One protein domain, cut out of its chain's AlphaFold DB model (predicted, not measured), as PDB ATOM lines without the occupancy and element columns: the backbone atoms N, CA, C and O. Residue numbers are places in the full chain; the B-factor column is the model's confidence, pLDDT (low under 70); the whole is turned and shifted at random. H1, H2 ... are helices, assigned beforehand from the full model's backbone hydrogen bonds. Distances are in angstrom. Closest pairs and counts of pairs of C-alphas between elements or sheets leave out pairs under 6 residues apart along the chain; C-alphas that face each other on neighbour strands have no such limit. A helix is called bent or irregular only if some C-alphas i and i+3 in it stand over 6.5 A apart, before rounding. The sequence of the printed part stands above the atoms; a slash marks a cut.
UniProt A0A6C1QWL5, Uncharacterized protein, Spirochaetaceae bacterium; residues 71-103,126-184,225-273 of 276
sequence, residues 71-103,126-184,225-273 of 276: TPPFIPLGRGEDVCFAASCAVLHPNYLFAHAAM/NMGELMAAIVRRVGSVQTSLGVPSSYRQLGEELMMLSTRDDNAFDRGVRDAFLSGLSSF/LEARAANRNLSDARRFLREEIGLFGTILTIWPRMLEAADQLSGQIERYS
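AT A GLANCE: This is residues 71 to 103, 126 to 184 and 225 to 273 of the 276 residues of an uncharacterized protein of Spirochaetaceae bacterium (UniProt A0A6C1QWL5). A long bent helix, H5, makes the longest axis: its first arm, H5a, lies side by side with H3, running opposite ways, and residues 260 to 273 stick out. H1 and H2 lie side by side, the last residues of H2, 135 to 139, meet H3 at residues 154 to 158, and H4 crosses H2. The 141 printed residues, all helix by class, hold five named helices in the order H1 to H5 and no named strand. The whole is compact, with a radius of gyration of the C-alphas of 16.7 A, and spans 54 by 37 by 28 A.

IN THESE COORDINATES: H5, residues 234 to 272, was assigned as one helix by its hydrogen bonds but is bent: C-alphas 253 and 256 are 7.6 A apart. Its arms are H5a, residues 234 to 253, 28.3 A long from C-alpha 234 at (20.985, 13.315, 6.496), and H5b, residues 256 to 272, 24.8 A long, ending with C-alpha 272 at (32.739, -37.102, 21.118). H3 is residues 147 to 163, 24.8 A; H4 166 to 184, 27.6 A; H2 127 to 139; H1 81 to 92, beginning at (19.553, -3.464, 22.810).

HOW THE PARTS SIT: H5a touches H3 at a shallow tilt of 20 degrees, opposite ways; their closest C-alphas, Gly 155 and Gly 249, are 3.7 A apart. H3 is the hub, touching four helices. H2 touches H1 at 7 degrees, a shallow tilt, the same way, closest at C-alphas 84 and 132, 4.1 A. H4 is about perpendicular to H2, 86 degrees, and touches it, closest at C-alphas 134 and 176, 5.2 A. H1 and H5a are apart. Every O i to N i+4 pair is within hydrogen-bond range in H1, H2, H3, H4, H5a and H5b.

THE WHOLE: Cuts leave gaps of 22.7 A between C-alphas 103 and 126 and 20.0 A between 184 and 225. Of the links printed whole, none is long. Confidence is under 70 at residues 96 to 103, 140 to 144, 182 to 184, 230 to 231 and 269 to 273.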
ATOM      1  N   THR A  71      15.062 -17.615  20.977       84.75
ATOM      2  CA  THR A  71      14.995 -16.177  21.282       84.75
ATOM      3  C   THR A  71      15.649 -15.346  20.189       84.75
ATOM      4  O   THR A  71      16.600 -15.830  19.572       84.75
ATOM      5  N   PRO A  72      15.186 -14.111  19.939       87.12
ATOM      6  CA  PRO A  72      15.755 -13.287  18.888       87.12
ATOM      7  C   PRO A  72      17.199 -12.885  19.203       87.12
ATOM      8  O   PRO A  72      17.589 -12.850  20.369       87.12
ATOM      9  N   PRO A  73      18.008 -12.575  18.181       88.50
ATOM     10  CA  PRO A  73      19.330 -12.009  18.396       88.50
ATOM     11  C   PRO A  73      19.220 -10.603  19.003       88.50
ATOM     12  O   PRO A  73      18.276  -9.859  18.723       88.50
ATOM     13  N   PHE A  74      20.220 -10.220  19.796       84.06
ATOM     14  CA  PHE A  74      20.427  -8.822  20.171       84.06
ATOM     15  C   PHE A  74      20.993  -8.043  18.980       84.06
ATOM     16  O   PHE A  74      21.769  -8.586  18.191       84.06
ATOM     17  N   ILE A  75      20.629  -6.766  18.860       81.12
ATOM     18  CA  ILE A  75      21.321  -5.839  17.959       81.12
ATOM     19  C   ILE A  75      22.578  -5.371  18.694       81.12
ATOM     20  O   ILE A  75      22.418  -4.719  19.719       81.12
ATOM     21  N   PRO A  76      23.798  -5.661  18.212       71.31
ATOM     22  CA  PRO A  76      25.035  -5.325  18.919       71.31
ATOM     23  C   PRO A  76      25.461  -3.874  18.642       71.31
ATOM     24  O   PRO A  76      26.601  -3.617  18.246       71.31
ATOM     25  N   LEU A  77      24.531  -2.922  18.742       74.75
ATOM     26  CA  LEU A  77      24.783  -1.533  18.376       74.75
ATOM     27  C   LEU A  77      24.159  -0.551  19.364       74.75
ATOM     28  O   LEU A  77      22.940  -0.407  19.465       74.75
ATOM     29  N   GLY A  78      25.033   0.243  19.979       72.19
ATOM     30  CA  GLY A  78      24.648   1.425  20.735       72.19
ATOM     31  C   GLY A  78      24.023   1.087  22.084       72.19
ATOM     32  O   GLY A  78      24.606   0.373  22.896       72.19
ATOM     33  N   ARG A  79      22.879   1.707  22.373       72.94
ATOM     34  CA  ARG A  79      22.124   1.512  23.619       72.94
ATOM     35  C   ARG A  79      20.705   1.048  23.309       72.94
ATOM     36  O   ARG A  79      20.224   1.237  22.197       72.94
ATOM     37  N   GLY A  80      20.036   0.484  24.315       73.56
ATOM     38  CA  GLY A  80      18.648   0.024  24.198       73.56
ATOM     39  C   GLY A  80      18.502  -1.324  23.484       73.56
ATOM     40  O   GLY A  80      17.436  -1.617  22.941       73.56
ATOM     41  N   GLU A  81      19.564  -2.134  23.440       79.25
ATOM     42  CA  GLU A  81      19.553  -3.464  22.810       79.25
ATOM     43  C   GLU A  81      18.492  -4.377  23.444       79.25
ATOM     44  O   GLU A  81      17.801  -5.124  22.751       79.25
ATOM     45  N   ASP A  82      18.311  -4.259  24.758       75.94
ATOM     46  CA  ASP A  82      17.275  -4.919  25.543       75.94
ATOM     47  C   ASP A  82      15.863  -4.501  25.104       75.94
ATOM     48  O   ASP A  82      14.992  -5.356  24.932       75.94
ATOM     49  N   VAL A  83      15.635  -3.212  24.840       78.00
ATOM     50  CA  VAL A  83      14.347  -2.696  24.346       78.00
ATOM     51  C   VAL A  83      13.997  -3.306  22.989       78.00
ATOM     52  O   VAL A  83      12.859  -3.743  22.782       78.00
ATOM     53  N   CYS A  84      14.967  -3.377  22.074       84.44
ATOM     54  CA  CYS A  84      14.765  -4.022  20.779       84.44
ATOM     55  C   CYS A  84      14.534  -5.527  20.924       84.44
ATOM     56  O   CYS A  84      13.617  -6.062  20.305       84.44
ATOM     57  N   PHE A  85      15.316  -6.210  21.761       84.75
ATOM     58  CA  PHE A  85      15.141  -7.635  22.024       84.75
ATOM     59  C   PHE A  85      13.737  -7.937  22.565       84.75
ATOM     60  O   PHE A  85      13.054  -8.817  22.048       84.75
ATOM     61  N   ALA A  86      13.246  -7.166  23.541       79.25
ATOM     62  CA  ALA A  86      11.898  -7.347  24.074       79.25
ATOM     63  C   ALA A  86      10.802  -7.066  23.042       79.25
ATOM     64  O   ALA A  86       9.810  -7.792  22.995       79.25
ATOM     65  N   ALA A  87      10.974  -6.045  22.197       84.19
ATOM     66  CA  ALA A  87      10.053  -5.785  21.093       84.19
ATOM     67  C   ALA A  87      10.002  -6.965  20.112       84.19
ATOM     68  O   ALA A  87       8.913  -7.396  19.738       84.19
ATOM     69  N   SER A  88      11.159  -7.527  19.759       87.44
ATOM     70  CA  SER A  88      11.257  -8.719  18.915       87.44
ATOM     71  C   SER A  88      10.610  -9.932  19.576       87.44
ATOM     72  O   SER A  88       9.832 -10.620  18.927       87.44
ATOM     73  N   CYS A  89      10.844 -10.170  20.870       83.81
ATOM     74  CA  CYS A  89      10.185 -11.248  21.609       83.81
ATOM     75  C   CYS A  89       8.661 -11.106  21.588       83.81
ATOM     76  O   CYS A  89       7.969 -12.081  21.324       83.81
ATOM     77  N   ALA A  90       8.138  -9.899  21.817       80.56
ATOM     78  CA  ALA A  90       6.698  -9.645  21.817       80.56
ATOM     79  C   ALA A  90       6.046  -9.890  20.445       80.56
ATOM     80  O   ALA A  90       4.898 -10.311  20.381       80.56
ATOM     81  N   VAL A  91       6.773  -9.622  19.357       85.56
ATOM     82  CA  VAL A  91       6.302  -9.870  17.986       85.56
ATOM     83  C   VAL A  91       6.403 -11.352  17.619       85.56
ATOM     84  O   VAL A  91       5.472 -11.920  17.060       85.56
ATOM     85  N   LEU A  92       7.537 -11.983  17.922       85.88
ATOM     86  CA  LEU A  92       7.858 -13.332  17.451       85.88
ATOM     87  C   LEU A  92       7.207 -14.427  18.298       85.88
ATOM     88  O   LEU A  92       6.981 -15.531  17.802       85.88
ATOM     89  N   HIS A  93       6.895 -14.118  19.558       80.50
ATOM     90  CA  HIS A  93       6.356 -15.063  20.525       80.50
ATOM     91  C   HIS A  93       5.052 -14.530  21.128       80.50
ATOM     92  O   HIS A  93       5.067 -13.937  22.204       80.50
ATOM     93  N   PRO A  94       3.892 -14.771  20.494       71.75
ATOM     94  CA  PRO A  94       2.610 -14.218  20.948       71.75
ATOM     95  C   PRO A  94       2.184 -14.702  22.344       71.75
ATOM     96  O   PRO A  94       1.340 -14.082  22.983       71.75
ATOM     97  N   ASN A  95       2.779 -15.797  22.828       70.88
ATOM     98  CA  ASN A  95       2.534 -16.347  24.162       70.88
ATOM     99  C   ASN A  95       3.535 -15.847  25.218       70.88
ATOM    100  O   ASN A  95       3.453 -16.269  26.372       70.88
ATOM    101  N   TYR A  96       4.498 -14.992  24.855       69.75
ATOM    102  CA  TYR A  96       5.411 -14.415  25.838       69.75
ATOM    103  C   TYR A  96       4.661 -13.439  26.736       69.75
ATOM    104  O   TYR A  96       4.016 -12.495  26.280       69.75
ATOM    105  N   LEU A  97       4.793 -13.660  28.039       61.25
ATOM    106  CA  LEU A  97       4.258 -12.771  29.054       61.25
ATOM    107  C   LEU A  97       5.388 -11.901  29.592       61.25
ATOM    108  O   LEU A  97       6.387 -12.401  30.107       61.25
ATOM    109  N   PHE A  98       5.198 -10.589  29.506       60.12
ATOM    110  CA  PHE A  98       6.048  -9.624  30.185       60.12
ATOM    111  C   PHE A  98       5.385  -9.266  31.513       60.12
ATOM    112  O   PHE A  98       4.218  -8.883  31.541       60.12
ATOM    113  N   ALA A  99       6.117  -9.395  32.616       54.69
ATOM    114  CA  ALA A  99       5.655  -8.975  33.933       54.69
ATOM    115  C   ALA A  99       6.590  -7.893  34.470       54.69
ATOM    116  O   ALA A  99       7.809  -8.048  34.423       54.69
ATOM    117  N   HIS A 100       6.025  -6.808  34.994       53.19
ATOM    118  CA  HIS A 100       6.795  -5.736  35.620       53.19
ATOM    119  C   HIS A 100       6.078  -5.195  36.866       53.19
ATOM    120  O   HIS A 100       4.898  -5.472  37.115       53.19
ATOM    121  N   ALA A 101       6.809  -4.437  37.687       51.22
ATOM    122  CA  ALA A 101       6.208  -3.678  38.780       51.22
ATOM    123  C   ALA A 101       5.255  -2.616  38.209       51.22
ATOM    124  O   ALA A 101       5.537  -2.056  37.154       51.22
ATOM    125  N   ALA A 102       4.152  -2.298  38.897       46.06
ATOM    126  CA  ALA A 102       3.184  -1.294  38.419       46.06
ATOM    127  C   ALA A 102       3.795   0.105  38.195       46.06
ATOM    128  O   ALA A 102       3.180   0.953  37.557       46.06
ATOM    129  N   MET A 103       4.998   0.332  38.724       43.16
ATOM    130  CA  MET A 103       5.786   1.542  38.548       43.16
ATOM    131  C   MET A 103       7.067   1.190  37.790       43.16
ATOM    132  O   MET A 103       7.802   0.284  38.185       43.16
ATOM    133  N   ASN A 126      17.781   6.488  20.768       82.38
ATOM    134  CA  ASN A 126      18.943   5.649  20.458       82.38
ATOM    135  C   ASN A 126      18.567   4.585  19.410       82.38
ATOM    136  O   ASN A 126      17.392   4.409  19.073       82.38
ATOM    137  N   MET A 127      19.565   3.881  18.874       86.12
ATOM    138  CA  MET A 127      19.330   2.847  17.865       86.12
ATOM    139  C   MET A 127      18.362   1.760  18.356       86.12
ATOM    140  O   MET A 127      17.431   1.406  17.634       86.12
ATOM    141  N   GLY A 128      18.533   1.259  19.582       84.56
ATOM    142  CA  GLY A 128      17.691   0.197  20.133       84.56
ATOM    143  C   GLY A 128      16.218   0.590  20.264       84.56
ATOM    144  O   GLY A 128      15.335  -0.179  19.886       84.56
ATOM    145  N   GLU A 129      15.932   1.813  20.716       82.56
ATOM    146  CA  GLU A 129      14.575   2.366  20.810       82.56
ATOM    147  C   GLU A 129      13.904   2.497  19.443       82.56
ATOM    148  O   GLU A 129      12.729   2.153  19.281       82.56
ATOM    149  N   LEU A 130      14.646   2.990  18.449       87.88
ATOM    150  CA  LEU A 130      14.129   3.123  17.096       87.88
ATOM    151  C   LEU A 130      13.865   1.755  16.467       87.88
ATOM    152  O   LEU A 130      12.786   1.533  15.918       87.88
ATOM    153  N   MET A 131      14.819   0.832  16.577       91.31
ATOM    154  CA  MET A 131      14.666  -0.530  16.072       91.31
ATOM    155  C   MET A 131      13.491  -1.236  16.742       91.31
ATOM    156  O   MET A 131      12.682  -1.850  16.051       91.31
ATOM    157  N   ALA A 132      13.306  -1.065  18.054       87.94
ATOM    158  CA  ALA A 132      12.132  -1.566  18.762       87.94
ATOM    159  C   ALA A 132      10.820  -0.997  18.197       87.94
ATOM    160  O   ALA A 132       9.847  -1.733  18.021       87.94
ATOM    161  N   ALA A 133      10.778   0.307  17.904       88.12
ATOM    162  CA  ALA A 133       9.610   0.953  17.312       88.12
ATOM    163  C   ALA A 133       9.318   0.423  15.897       88.12
ATOM    164  O   ALA A 133       8.164   0.131  15.576       88.12
ATOM    165  N   ILE A 134      10.358   0.234  15.078       92.69
ATOM    166  CA  ILE A 134      10.251  -0.355  13.738       92.69
ATOM    167  C   ILE A 134       9.745  -1.794  13.834       92.69
ATOM    168  O   ILE A 134       8.749  -2.116  13.192       92.69
ATOM    169  N   VAL A 135      10.355  -2.633  14.678       91.75
ATOM    170  CA  VAL A 135       9.961  -4.036  14.887       91.75
ATOM    171  C   VAL A 135       8.492  -4.142  15.283       91.75
ATOM    172  O   VAL A 135       7.760  -4.918  14.679       91.75
ATOM    173  N   ARG A 136       8.015  -3.327  16.231       88.12
ATOM    174  CA  ARG A 136       6.589  -3.319  16.611       88.12
ATOM    175  C   ARG A 136       5.690  -2.897  15.456       88.12
ATOM    176  O   ARG A 136       4.634  -3.491  15.254       88.12
ATOM    177  N   ARG A 137       6.101  -1.877  14.695       88.81
ATOM    178  CA  ARG A 137       5.349  -1.370  13.543       88.81
ATOM    179  C   ARG A 137       5.178  -2.460  12.487       88.81
ATOM    180  O   ARG A 137       4.045  -2.722  12.096       88.81
ATOM    181  N   VAL A 138       6.271  -3.088  12.053       88.81
ATOM    182  CA  VAL A 138       6.239  -4.100  10.983       88.81
ATOM    183  C   VAL A 138       5.711  -5.453  11.473       88.81
ATOM    184  O   VAL A 138       5.014  -6.149  10.745       88.81
ATOM    185  N   GLY A 139       5.972  -5.796  12.736       83.25
ATOM    186  CA  GLY A 139       5.579  -7.058  13.359       83.25
ATOM    187  C   GLY A 139       4.105  -7.149  13.749       83.25
ATOM    188  O   GLY A 139       3.567  -8.246  13.844       83.25
ATOM    189  N   SER A 140       3.414  -6.014  13.914       69.31
ATOM    190  CA  SER A 140       1.982  -5.963  14.270       69.31
ATOM    191  C   SER A 140       1.028  -6.636  13.265       69.31
ATOM    192  O   SER A 140      -0.159  -6.777  13.546       69.31
ATOM    193  N   VAL A 141       1.534  -7.079  12.111       61.31
ATOM    194  CA  VAL A 141       0.783  -7.789  11.060       61.31
ATOM    195  C   VAL A 141       0.717  -9.314  11.314       61.31
ATOM    196  O   VAL A 141       0.043 -10.036  10.582       61.31
ATOM    197  N   GLN A 142       1.389  -9.835  12.348       62.22
ATOM    198  CA  GLN A 142       1.647 -11.272  12.510       62.22
ATOM    199  C   GLN A 142       0.796 -11.914  13.618       62.22
ATOM    200  O   GLN A 142       1.047 -11.694  14.798       62.22
ATOM    201  N   THR A 143      -0.186 -12.759  13.271       57.00
ATOM    202  CA  THR A 143      -0.947 -13.538  14.280       57.00
ATOM    203  C   THR A 143      -1.178 -15.017  13.940       57.00
ATOM    204  O   THR A 143      -1.967 -15.664  14.620       57.00
ATOM    205  N   SER A 144      -0.532 -15.597  12.918       64.50
ATOM    206  CA  SER A 144      -0.869 -16.976  12.493       64.50
ATOM    207  C   SER A 144       0.282 -17.873  12.029       64.50
ATOM    208  O   SER A 144       0.030 -19.021  11.660       64.50
ATOM    209  N   LEU A 145       1.533 -17.409  12.047       71.06
ATOM    210  CA  LEU A 145       2.675 -18.207  11.593       71.06
ATOM    211  C   LEU A 145       3.381 -18.919  12.756       71.06
ATOM    212  O   LEU A 145       3.408 -18.429  13.884       71.06
ATOM    213  N   GLY A 146       3.971 -20.085  12.472       79.56
ATOM    214  CA  GLY A 146       4.879 -20.756  13.408       79.56
ATOM    215  C   GLY A 146       6.176 -19.964  13.596       79.56
ATOM    216  O   GLY A 146       6.574 -19.211  12.706       79.56
ATOM    217  N   VAL A 147       6.861 -20.171  14.728       80.62
ATOM    218  CA  VAL A 147       8.022 -19.362  15.151       80.62
ATOM    219  C   VAL A 147       9.053 -19.151  14.024       80.62
ATOM    220  O   VAL A 147       9.299 -17.994  13.691       80.62
ATOM    221  N   PRO A 148       9.598 -20.176  13.332       85.50
ATOM    222  CA  PRO A 148      10.604 -19.947  12.282       85.50
ATOM    223  C   PRO A 148      10.111 -19.080  11.112       85.50
ATOM    224  O   PRO A 148      10.879 -18.306  10.538       85.50
ATOM    225  N   SER A 149       8.828 -19.193  10.761       88.56
ATOM    226  CA  SER A 149       8.207 -18.390   9.707       88.56
ATOM    227  C   SER A 149       8.027 -16.934  10.137       88.56
ATOM    228  O   SER A 149       8.274 -16.046   9.324       88.56
ATOM    229  N   SER A 150       7.687 -16.677  11.404       89.50
ATOM    230  CA  SER A 150       7.588 -15.316  11.955       89.50
ATOM    231  C   SER A 150       8.937 -14.591  11.934       89.50
ATOM    232  O   SER A 150       9.000 -13.422  11.555       89.50
ATOM    233  N   TYR A 151      10.035 -15.294  12.247       92.44
ATOM    234  CA  TYR A 151      11.400 -14.755  12.142       92.44
ATOM    235  C   TYR A 151      11.746 -14.332  10.718       92.44
ATOM    236  O   TYR A 151      12.200 -13.209  10.495       92.44
ATOM    237  N   ARG A 152      11.505 -15.227   9.752       92.56
ATOM    238  CA  ARG A 152      11.752 -14.952   8.336       92.56
ATOM    239  C   ARG A 152      10.931 -13.770   7.848       92.56
ATOM    240  O   ARG A 152      11.498 -12.854   7.271       92.56
ATOM    241  N   GLN A 153       9.632 -13.762   8.128       92.38
ATOM    242  CA  GLN A 153       8.758 -12.682   7.691       92.38
ATOM    243  C   GLN A 153       9.171 -11.341   8.308       92.38
ATOM    244  O   GLN A 153       9.264 -10.346   7.597       92.38
ATOM    245  N   LEU A 154       9.453 -11.297   9.618       93.50
ATOM    246  CA  LEU A 154       9.933 -10.072  10.262       93.50
ATOM    247  C   LEU A 154      11.242  -9.591   9.616       93.50
ATOM    248  O   LEU A 154      11.396  -8.402   9.347       93.50
ATOM    249  N   GLY A 155      12.165 -10.516   9.336       95.25
ATOM    250  CA  GLY A 155      13.416 -10.216   8.650       95.25
ATOM    251  C   GLY A 155      13.215  -9.641   7.246       95.25
ATOM    252  O   GLY A 155      13.794  -8.605   6.917       95.25
ATOM    253  N   GLU A 156      12.344 -10.260   6.452       95.56
ATOM    254  CA  GLU A 156      11.978  -9.823   5.100       95.56
ATOM    255  C   GLU A 156      11.326  -8.433   5.097       95.56
ATOM    256  O   GLU A 156      11.674  -7.601   4.261       95.56
ATOM    257  N   GLU A 157      10.446  -8.129   6.056       95.50
ATOM    258  CA  GLU A 157       9.826  -6.803   6.194       95.50
ATOM    259  C   GLU A 157      10.853  -5.710   6.527       95.50
ATOM    260  O   GLU A 157      10.815  -4.614   5.960       95.50
ATOM    261  N   LEU A 158      11.818  -6.000   7.408       95.88
ATOM    262  CA  LEU A 158      12.909  -5.070   7.718       95.88
ATOM    263  C   LEU A 158      13.816  -4.840   6.501       95.88
ATOM    264  O   LEU A 158      14.152  -3.696   6.188       95.88
ATOM    265  N   MET A 159      14.165  -5.901   5.770       97.00
ATOM    266  CA  MET A 159      14.926  -5.799   4.519       97.00
ATOM    267  C   MET A 159      14.153  -5.034   3.433       97.00
ATOM    268  O   MET A 159      14.724  -4.252   2.671       97.00
ATOM    269  N   MET A 160      12.834  -5.211   3.361       96.88
ATOM    270  CA  MET A 160      11.993  -4.458   2.436       96.88
ATOM    271  C   MET A 160      11.972  -2.976   2.808       96.88
ATOM    272  O   MET A 160      12.106  -2.128   1.930       96.88
ATOM    273  N   LEU A 161      11.848  -2.644   4.098       96.19
ATOM    274  CA  LEU A 161      11.945  -1.265   4.572       96.19
ATOM    275  C   LEU A 161      13.296  -0.647   4.185       96.19
ATOM    276  O   LEU A 161      13.307   0.451   3.628       96.19
ATOM    277  N   SER A 162      14.412  -1.349   4.407       96.88
ATOM    278  CA  SER A 162      15.761  -0.821   4.151       96.88
ATOM    279  C   SER A 162      16.078  -0.562   2.676       96.88
ATOM    280  O   SER A 162      16.999   0.201   2.381       96.88
ATOM    281  N   THR A 163      15.299  -1.124   1.752       97.38
ATOM    282  CA  THR A 163      15.485  -0.989   0.297       97.38
ATOM    283  C   THR A 163      14.480  -0.050  -0.382       97.38
ATOM    284  O   THR A 163      14.597   0.194  -1.580       97.38
ATOM    285  N   ARG A 164      13.519   0.531   0.358       96.88
ATOM    286  CA  ARG A 164      12.562   1.522  -0.189       96.88
ATOM    287  C   ARG A 164      13.268   2.757  -0.747       96.88
ATOM    288  O   ARG A 164      14.391   3.037  -0.352       96.88
ATOM    289  N   ASP A 165      12.622   3.558  -1.589       97.44
ATOM    290  CA  ASP A 165      13.166   4.877  -1.947       97.44
ATOM    291  C   ASP A 165      13.323   5.786  -0.711       97.44
ATOM    292  O   ASP A 165      12.760   5.514   0.351       97.44
ATOM    293  N   ASP A 166      14.118   6.851  -0.825       94.94
ATOM    294  CA  ASP A 166      14.467   7.724   0.305       94.94
ATOM    295  C   ASP A 166      13.252   8.323   1.008       94.94
ATOM    296  O   ASP A 166      13.166   8.279   2.233       94.94
ATOM    297  N   ASN A 167      12.258   8.780   0.247       94.19
ATOM    298  CA  ASN A 167      11.059   9.373   0.825       94.19
ATOM    299  C   ASN A 167      10.214   8.326   1.564       94.19
ATOM    300  O   ASN A 167       9.647   8.603   2.622       94.19
ATOM    301  N   ALA A 168      10.083   7.125   1.000       95.75
ATOM    302  CA  ALA A 168       9.328   6.042   1.618       95.75
ATOM    303  C   ALA A 168      10.036   5.449   2.846       95.75
ATOM    304  O   ALA A 168       9.359   5.058   3.801       95.75
ATOM    305  N   PHE A 169      11.368   5.411   2.840       95.75
ATOM    306  CA  PHE A 169      12.176   5.017   3.992       95.75
ATOM    307  C   PHE A 169      12.044   6.026   5.136       95.75
ATOM    308  O   PHE A 169      11.659   5.639   6.239       95.75
ATOM    309  N   ASP A 170      12.269   7.314   4.856       93.69
ATOM    310  CA  ASP A 170      12.209   8.387   5.855       93.69
ATOM    311  C   ASP A 170      10.836   8.434   6.532       93.69
ATOM    312  O   ASP A 170      10.744   8.473   7.760       93.69
ATOM    313  N   ARG A 171       9.751   8.336   5.747       93.31
ATOM    314  CA  ARG A 171       8.390   8.229   6.295       93.31
ATOM    315  C   ARG A 171       8.214   6.992   7.170       93.31
ATOM    316  O   ARG A 171       7.662   7.106   8.255       93.31
ATOM    317  N   GLY A 172       8.686   5.823   6.733       93.44
ATOM    318  CA  GLY A 172       8.527   4.575   7.485       93.44
ATOM    319  C   GLY A 172       9.203   4.612   8.858       93.44
ATOM    320  O   GLY A 172       8.581   4.262   9.863       93.44
ATOM    321  N   VAL A 173      10.451   5.082   8.903       93.12
ATOM    322  CA  VAL A 173      11.235   5.239  10.141       93.12
ATOM    323  C   VAL A 173      10.570   6.248  11.076       93.12
ATOM    324  O   VAL A 173      10.364   5.983  12.263       93.12
ATOM    325  N   ARG A 174      10.182   7.400  10.530       91.62
ATOM    326  CA  ARG A 174       9.534   8.473  11.277       91.62
ATOM    327  C   ARG A 174       8.178   8.056  11.841       91.62
ATOM    328  O   ARG A 174       7.919   8.287  13.019       91.62
ATOM    329  N   ASP A 175       7.336   7.411  11.039       91.44
ATOM    330  CA  ASP A 175       6.023   6.923  11.466       91.44
ATOM    331  C   ASP A 175       6.151   5.859  12.557       91.44
ATOM    332  O   ASP A 175       5.381   5.865  13.519       91.44
ATOM    333  N   ALA A 176       7.131   4.953  12.443       90.62
ATOM    334  CA  ALA A 176       7.415   3.970  13.483       90.62
ATOM    335  C   ALA A 176       7.778   4.655  14.808       90.62
ATOM    336  O   ALA A 176       7.165   4.369  15.841       90.62
ATOM    337  N   PHE A 177       8.706   5.614  14.770       88.00
ATOM    338  CA  PHE A 177       9.125   6.362  15.952       88.00
ATOM    339  C   PHE A 177       7.975   7.162  16.587       88.00
ATOM    340  O   PHE A 177       7.719   7.042  17.788       88.00
ATOM    341  N   LEU A 178       7.231   7.934  15.789       85.31
ATOM    342  CA  LEU A 178       6.111   8.747  16.273       85.31
ATOM    343  C   LEU A 178       4.955   7.895  16.808       85.31
ATOM    344  O   LEU A 178       4.324   8.280  17.794       85.31
ATOM    345  N   SER A 179       4.692   6.728  16.215       83.62
ATOM    346  CA  SER A 179       3.706   5.770  16.731       83.62
ATOM    347  C   SER A 179       4.104   5.245  18.118       83.62
ATOM    348  O   SER A 179       3.285   5.219  19.045       83.62
ATOM    349  N   GLY A 180       5.390   4.924  18.301       77.06
ATOM    350  CA  GLY A 180       5.942   4.546  19.605       77.06
ATOM    351  C   GLY A 180       5.774   5.651  20.653       77.06
ATOM    352  O   GLY A 180       5.307   5.394  21.763       77.06
ATOM    353  N   LEU A 181       6.066   6.903  20.289       74.06
ATOM    354  CA  LEU A 181       5.862   8.064  21.164       74.06
ATOM    355  C   LEU A 181       4.382   8.346  21.465       74.06
ATOM    356  O   LEU A 181       4.045   8.732  22.582       74.06
ATOM    357  N   SER A 182       3.488   8.136  20.500       69.19
ATOM    358  CA  SER A 182       2.047   8.372  20.674       69.19
ATOM    359  C   SER A 182       1.417   7.365  21.632       69.19
ATOM    360  O   SER A 182       0.571   7.736  22.442       69.19
ATOM    361  N   SER A 183       1.888   6.115  21.608       65.75
ATOM    362  CA  SER A 183       1.481   5.089  22.577       65.75
ATOM    363  C   SER A 183       1.814   5.518  24.013       65.75
ATOM    364  O   SER A 183       1.018   5.307  24.923       65.75
ATOM    365  N   PHE A 184       2.941   6.211  24.208       63.28
ATOM    366  CA  PHE A 184       3.297   6.812  25.495       63.28
ATOM    367  C   PHE A 184       2.337   7.943  25.891       63.28
ATOM    368  O   PHE A 184       1.836   7.974  27.013       63.28
ATOM    369  N   LEU A 225      20.528   8.787  17.633       80.94
ATOM    370  CA  LEU A 225      21.694   9.574  18.039       80.94
ATOM    371  C   LEU A 225      22.984   9.098  17.353       80.94
ATOM    372  O   LEU A 225      23.802   9.916  16.937       80.94
ATOM    373  N   GLU A 226      23.135   7.787  17.191       83.25
ATOM    374  CA  GLU A 226      24.253   7.127  16.522       83.25
ATOM    375  C   GLU A 226      24.354   7.527  15.042       83.25
ATOM    376  O   GLU A 226      25.450   7.761  14.531       83.25
ATOM    377  N   ALA A 227      23.216   7.686  14.359       81.38
ATOM    378  CA  ALA A 227      23.173   8.157  12.976       81.38
ATOM    379  C   ALA A 227      23.428   9.670  12.867       81.38
ATOM    380  O   ALA A 227      23.916  10.139  11.842       81.38
ATOM    381  N   ARG A 228      23.124  10.420  13.936       76.62
ATOM    382  CA  ARG A 228      23.302  11.879  14.046       76.62
ATOM    383  C   ARG A 228      24.655  12.290  14.640       76.62
ATOM    384  O   ARG A 228      24.896  13.483  14.834       76.62
ATOM    385  N   ALA A 229      25.524  11.331  14.961       70.56
ATOM    386  CA  ALA A 229      26.834  11.600  15.538       70.56
ATOM    387  C   ALA A 229      27.697  12.488  14.615       70.56
ATOM    388  O   ALA A 229      27.524  12.512  13.395       70.56
ATOM    389  N   ALA A 230      28.601  13.254  15.241       54.09
ATOM    390  CA  ALA A 230      29.281  14.427  14.687       54.09
ATOM    391  C   ALA A 230      29.707  14.282  13.208       54.09
ATOM    392  O   ALA A 230      30.611  13.512  12.891       54.09
ATOM    393  N   ASN A 231      29.093  15.110  12.351       54.22
ATOM    394  CA  ASN A 231      29.392  15.353  10.928       54.22
ATOM    395  C   ASN A 231      28.705  14.469   9.875       54.22
ATOM    396  O   ASN A 231      29.031  14.604   8.696       54.22
ATOM    397  N   ARG A 232      27.728  13.626  10.227       70.56
ATOM    398  CA  ARG A 232      26.880  12.998   9.199       70.56
ATOM    399  C   ARG A 232      25.803  13.973   8.722       70.56
ATOM    400  O   ARG A 232      25.054  14.522   9.528       70.56
ATOM    401  N   ASN A 233      25.728  14.186   7.410       86.31
ATOM    402  CA  ASN A 233      24.543  14.783   6.795       86.31
ATOM    403  C   ASN A 233      23.384  13.759   6.809       86.31
ATOM    404  O   ASN A 233      23.591  12.579   7.095       86.31
ATOM    405  N   LEU A 234      22.163  14.197   6.490       86.19
ATOM    406  CA  LEU A 234      20.985  13.315   6.496       86.19
ATOM    407  C   LEU A 234      21.112  12.125   5.534       86.19
ATOM    408  O   LEU A 234      20.644  11.040   5.857       86.19
ATOM    409  N   SER A 235      21.783  12.293   4.393       90.19
ATOM    410  CA  SER A 235      22.010  11.200   3.438       90.19
ATOM    411  C   SER A 235      22.898  10.101   4.036       90.19
ATOM    412  O   SER A 235      22.581   8.915   3.950       90.19
ATOM    413  N   ASP A 236      23.973  10.483   4.731       90.19
ATOM    414  CA  ASP A 236      24.847   9.538   5.430       90.19
ATOM    415  C   ASP A 236      24.143   8.863   6.610       90.19
ATOM    416  O   ASP A 236      24.316   7.661   6.826       90.19
ATOM    417  N   ALA A 237      23.327   9.612   7.357       89.62
ATOM    418  CA  ALA A 237      22.500   9.065   8.427       89.62
ATOM    419  C   ALA A 237      21.490   8.036   7.886       89.62
ATOM    420  O   ALA A 237      21.331   6.966   8.475       89.62
ATOM    421  N   ARG A 238      20.861   8.329   6.737       93.19
ATOM    422  CA  ARG A 238      19.938   7.434   6.023       93.19
ATOM    423  C   ARG A 238      20.624   6.157   5.582       93.19
ATOM    424  O   ARG A 238      20.137   5.074   5.893       93.19
ATOM    425  N   ARG A 239      21.760   6.273   4.891       93.25
ATOM    426  CA  ARG A 239      22.540   5.119   4.430       93.25
ATOM    427  C   ARG A 239      22.905   4.199   5.590       93.25
ATOM    428  O   ARG A 239      22.607   3.014   5.528       93.25
ATOM    429  N   PHE A 240      23.465   4.762   6.658       92.19
ATOM    430  CA  PHE A 240      23.803   4.002   7.856       92.19
ATOM    431  C   PHE A 240      22.587   3.274   8.434       92.19
ATOM    432  O   PHE A 240      22.636   2.076   8.673       92.19
ATOM    433  N   LEU A 241      21.464   3.973   8.611       92.94
ATOM    434  CA  LEU A 241      20.275   3.358   9.193       92.94
ATOM    435  C   LEU A 241      19.698   2.241   8.304       92.94
ATOM    436  O   LEU A 241      19.244   1.224   8.824       92.94
ATOM    437  N   ARG A 242      19.739   2.389   6.972       95.44
ATOM    438  CA  ARG A 242      19.346   1.324   6.032       95.44
ATOM    439  C   ARG A 242      20.220   0.085   6.179       95.44
ATOM    440  O   ARG A 242      19.687  -1.021   6.197       95.44
ATOM    441  N   GLU A 243      21.535   0.274   6.264       94.62
ATOM    442  CA  GLU A 243      22.495  -0.820   6.430       94.62
ATOM    443  C   GLU A 243      22.198  -1.605   7.711       94.62
ATOM    444  O   GLU A 243      22.038  -2.822   7.649       94.62
ATOM    445  N   GLU A 244      22.001  -0.916   8.837       94.00
ATOM    446  CA  GLU A 244      21.712  -1.556  10.128       94.00
ATOM    447  C   GLU A 244      20.356  -2.284  10.140       94.00
ATOM    448  O   GLU A 244      20.271  -3.444  10.550       94.00
ATOM    449  N   ILE A 245      19.292  -1.652   9.624       95.44
ATOM    450  CA  ILE A 245      17.965  -2.285   9.515       95.44
ATOM    451  C   ILE A 245      18.030  -3.522   8.606       95.44
ATOM    452  O   ILE A 245      17.490  -4.577   8.947       95.44
ATOM    453  N   GLY A 246      18.693  -3.405   7.452       96.19
ATOM    454  CA  GLY A 246      18.820  -4.494   6.485       96.19
ATOM    455  C   GLY A 246      19.664  -5.654   7.010       96.19
ATOM    456  O   GLY A 246      19.306  -6.817   6.806       96.19
ATOM    457  N   LEU A 247      20.748  -5.355   7.730       95.50
ATOM    458  CA  LEU A 247      21.587  -6.361   8.371       95.50
ATOM    459  C   LEU A 247      20.804  -7.112   9.446       95.50
ATOM    460  O   LEU A 247      20.810  -8.343   9.453       95.50
ATOM    461  N   PHE A 248      20.073  -6.401  10.305       95.38
ATOM    462  CA  PHE A 248      19.257  -7.052  11.326       95.38
ATOM    463  C   PHE A 248      18.160  -7.932  10.712       95.38
ATOM    464  O   PHE A 248      17.979  -9.076  11.136       95.38
ATOM    465  N   GLY A 249      17.489  -7.455   9.657       95.94
ATOM    466  CA  GLY A 249      16.517  -8.258   8.913       95.94
ATOM    467  C   GLY A 249      17.127  -9.514   8.274       95.94
ATOM    468  O   GLY A 249      16.547 -10.602   8.338       95.94
ATOM    469  N   THR A 250      18.348  -9.401   7.746       96.56
ATOM    470  CA  THR A 250      19.111 -10.544   7.222       96.56
ATOM    471  C   THR A 250      19.397 -11.570   8.317       96.56
ATOM    472  O   THR A 250      19.136 -12.758   8.121       96.56
ATOM    473  N   ILE A 251      19.890 -11.124   9.480       95.06
ATOM    474  CA  ILE A 251      20.192 -12.004  10.617       95.06
ATOM    475  C   ILE A 251      18.924 -12.738  11.061       95.06
ATOM    476  O   ILE A 251      18.948 -13.960  11.173       95.06
ATOM    477  N   LEU A 252      17.804 -12.031  11.249       94.12
ATOM    478  CA  LEU A 252      16.530 -12.643  11.650       94.12
ATOM    479  C   LEU A 252      16.066 -13.732  10.676       94.12
ATOM    480  O   LEU A 252      15.588 -14.780  11.107       94.12
ATOM    481  N   THR A 253      16.272 -13.525   9.375       95.12
ATOM    482  CA  THR A 253      15.890 -14.482   8.327       95.12
ATOM    483  C   THR A 253      16.648 -15.808   8.423       95.12
ATOM    484  O   THR A 253      16.082 -16.876   8.163       95.12
ATOM    485  N   ILE A 254      17.928 -15.761   8.798       94.50
ATOM    486  CA  ILE A 254      18.792 -16.946   8.909       94.50
ATOM    487  C   ILE A 254      18.861 -17.512  10.333       94.50
ATOM    488  O   ILE A 254      19.328 -18.637  10.514       94.50
ATOM    489  N   TRP A 255      18.376 -16.770  11.330       93.75
ATOM    490  CA  TRP A 255      18.541 -17.077  12.749       93.75
ATOM    491  C   TRP A 255      18.058 -18.475  13.161       93.75
ATOM    492  O   TRP A 255      18.845 -19.195  13.778       93.75
ATOM    493  N   PRO A 256      16.852 -18.945  12.769       90.19
ATOM    494  CA  PRO A 256      16.418 -20.299  13.124       90.19
ATOM    495  C   PRO A 256      17.384 -21.384  12.623       90.19
ATOM    496  O   PRO A 256      17.710 -22.308  13.359       90.19
ATOM    497  N   ARG A 257      17.930 -21.220  11.410       91.19
ATOM    498  CA  ARG A 257      18.900 -22.166  10.831       91.19
ATOM    499  C   ARG A 257      20.245 -22.135  11.553       91.19
ATOM    500  O   ARG A 257      20.901 -23.166  11.653       91.19
ATOM    501  N   MET A 258      20.673 -20.964  12.032       89.94
ATOM    502  CA  MET A 258      21.895 -20.848  12.836       89.94
ATOM    503  C   MET A 258      21.761 -21.617  14.150       89.94
ATOM    504  O   MET A 258      22.699 -22.306  14.545       89.94
ATOM    505  N   LEU A 259      20.593 -21.542  14.793       87.12
ATOM    506  CA  LEU A 259      20.317 -22.278  16.026       87.12
ATOM    507  C   LEU A 259      20.214 -23.787  15.790       87.12
ATOM    508  O   LEU A 259      20.819 -24.547  16.536       87.12
ATOM    509  N   GLU A 260      19.539 -24.223  14.722       87.88
ATOM    510  CA  GLU A 260      19.501 -25.639  14.323       87.88
ATOM    511  C   GLU A 260      20.911 -26.201  14.081       87.88
ATOM    512  O   GLU A 260      21.239 -27.296  14.538       87.88
ATOM    513  N   ALA A 261      21.771 -25.450  13.389       88.81
ATOM    514  CA  ALA A 261      23.154 -25.855  13.156       88.81
ATOM    515  C   ALA A 261      23.970 -25.907  14.461       88.81
ATOM    516  O   ALA A 261      24.768 -26.826  14.650       88.81
ATOM    517  N   ALA A 262      23.766 -24.948  15.369       85.88
ATOM    518  CA  ALA A 262      24.431 -24.924  16.670       85.88
ATOM    519  C   ALA A 262      24.017 -26.112  17.559       85.88
ATOM    520  O   ALA A 262      24.874 -26.711  18.213       85.88
ATOM    521  N   ASP A 263      22.739 -26.491  17.542       83.12
ATOM    522  CA  ASP A 263      22.218 -27.657  18.264       83.12
ATOM    523  C   ASP A 263      22.821 -28.967  17.728       83.12
ATOM    524  O   ASP A 263      23.367 -29.775  18.482       83.12
ATOM    525  N   GLN A 264      22.860 -29.127  16.400       86.12
ATOM    526  CA  GLN A 264      23.487 -30.286  15.754       86.12
ATOM    527  C   GLN A 264      24.978 -30.414  16.090       86.12
ATOM    528  O   GLN A 264      25.464 -31.523  16.314       86.12
ATOM    529  N   LEU A 265      25.706 -29.295  16.132       84.62
ATOM    530  CA  LEU A 265      27.118 -29.278  16.515       84.62
ATOM    531  C   LEU A 265      27.309 -29.613  17.997       84.62
ATOM    532  O   LEU A 265      28.204 -30.388  18.328       84.62
ATOM    533  N   SER A 266      26.454 -29.096  18.878       76.62
ATOM    534  CA  SER A 266      26.518 -29.377  20.319       76.62
ATOM    535  C   SER A 266      26.264 -30.860  20.606       76.62
ATOM    536  O   SER A 266      27.058 -31.498  21.296       76.62
ATOM    537  N   GLY A 267      25.251 -31.454  19.968       72.12
ATOM    538  CA  GLY A 267      24.980 -32.891  20.070       72.12
ATOM    539  C   GLY A 267      26.070 -33.779  19.453       72.12
ATOM    540  O   GLY A 267      26.225 -34.934  19.848       72.12
ATOM    541  N   GLN A 268      26.859 -33.270  18.499       70.06
ATOM    542  CA  GLN A 268      28.061 -33.959  18.018       70.06
ATOM    543  C   GLN A 268      29.202 -33.858  19.032       70.06
ATOM    544  O   GLN A 268      29.828 -34.873  19.318       70.06
ATOM    545  N   ILE A 269      29.443 -32.677  19.605       63.09
ATOM    546  CA  ILE A 269      30.473 -32.474  20.632       63.09
ATOM    547  C   ILE A 269      30.205 -33.389  21.830       63.09
ATOM    548  O   ILE A 269      31.108 -34.108  22.233       63.09
ATOM    549  N   GLU A 270      28.966 -33.478  22.318       60.66
ATOM    550  CA  GLU A 270      28.592 -34.393  23.408       60.66
ATOM    551  C   GLU A 270      28.806 -35.877  23.069       60.66
ATOM    552  O   GLU A 270      29.179 -36.654  23.945       60.66
ATOM    553  N   ARG A 271      28.642 -36.284  21.801       55.88
ATOM    554  CA  ARG A 271      28.930 -37.659  21.346       55.88
ATOM    555  C   ARG A 271      30.423 -37.976  21.256       55.88
ATOM    556  O   ARG A 271      30.780 -39.151  21.263       55.88
ATOM    557  N   TYR A 272      31.279 -36.959  21.151       54.62
ATOM    558  CA  TYR A 272      32.739 -37.102  21.118       54.62
ATOM    559  C   TYR A 272      33.420 -36.714  22.440       54.62
ATOM    560  O   TYR A 272      34.620 -36.946  22.601       54.62
ATOM    561  N   SER A 273      32.670 -36.177  23.404       48.88
ATOM    562  CA  SER A 273      33.101 -36.010  24.788       48.88
ATOM    563  C   SER A 273      33.313 -37.387  25.413       48.88
ATOM    564  O   SER A 273      32.366 -38.130  25.664       48.88
TER     565      SER A 273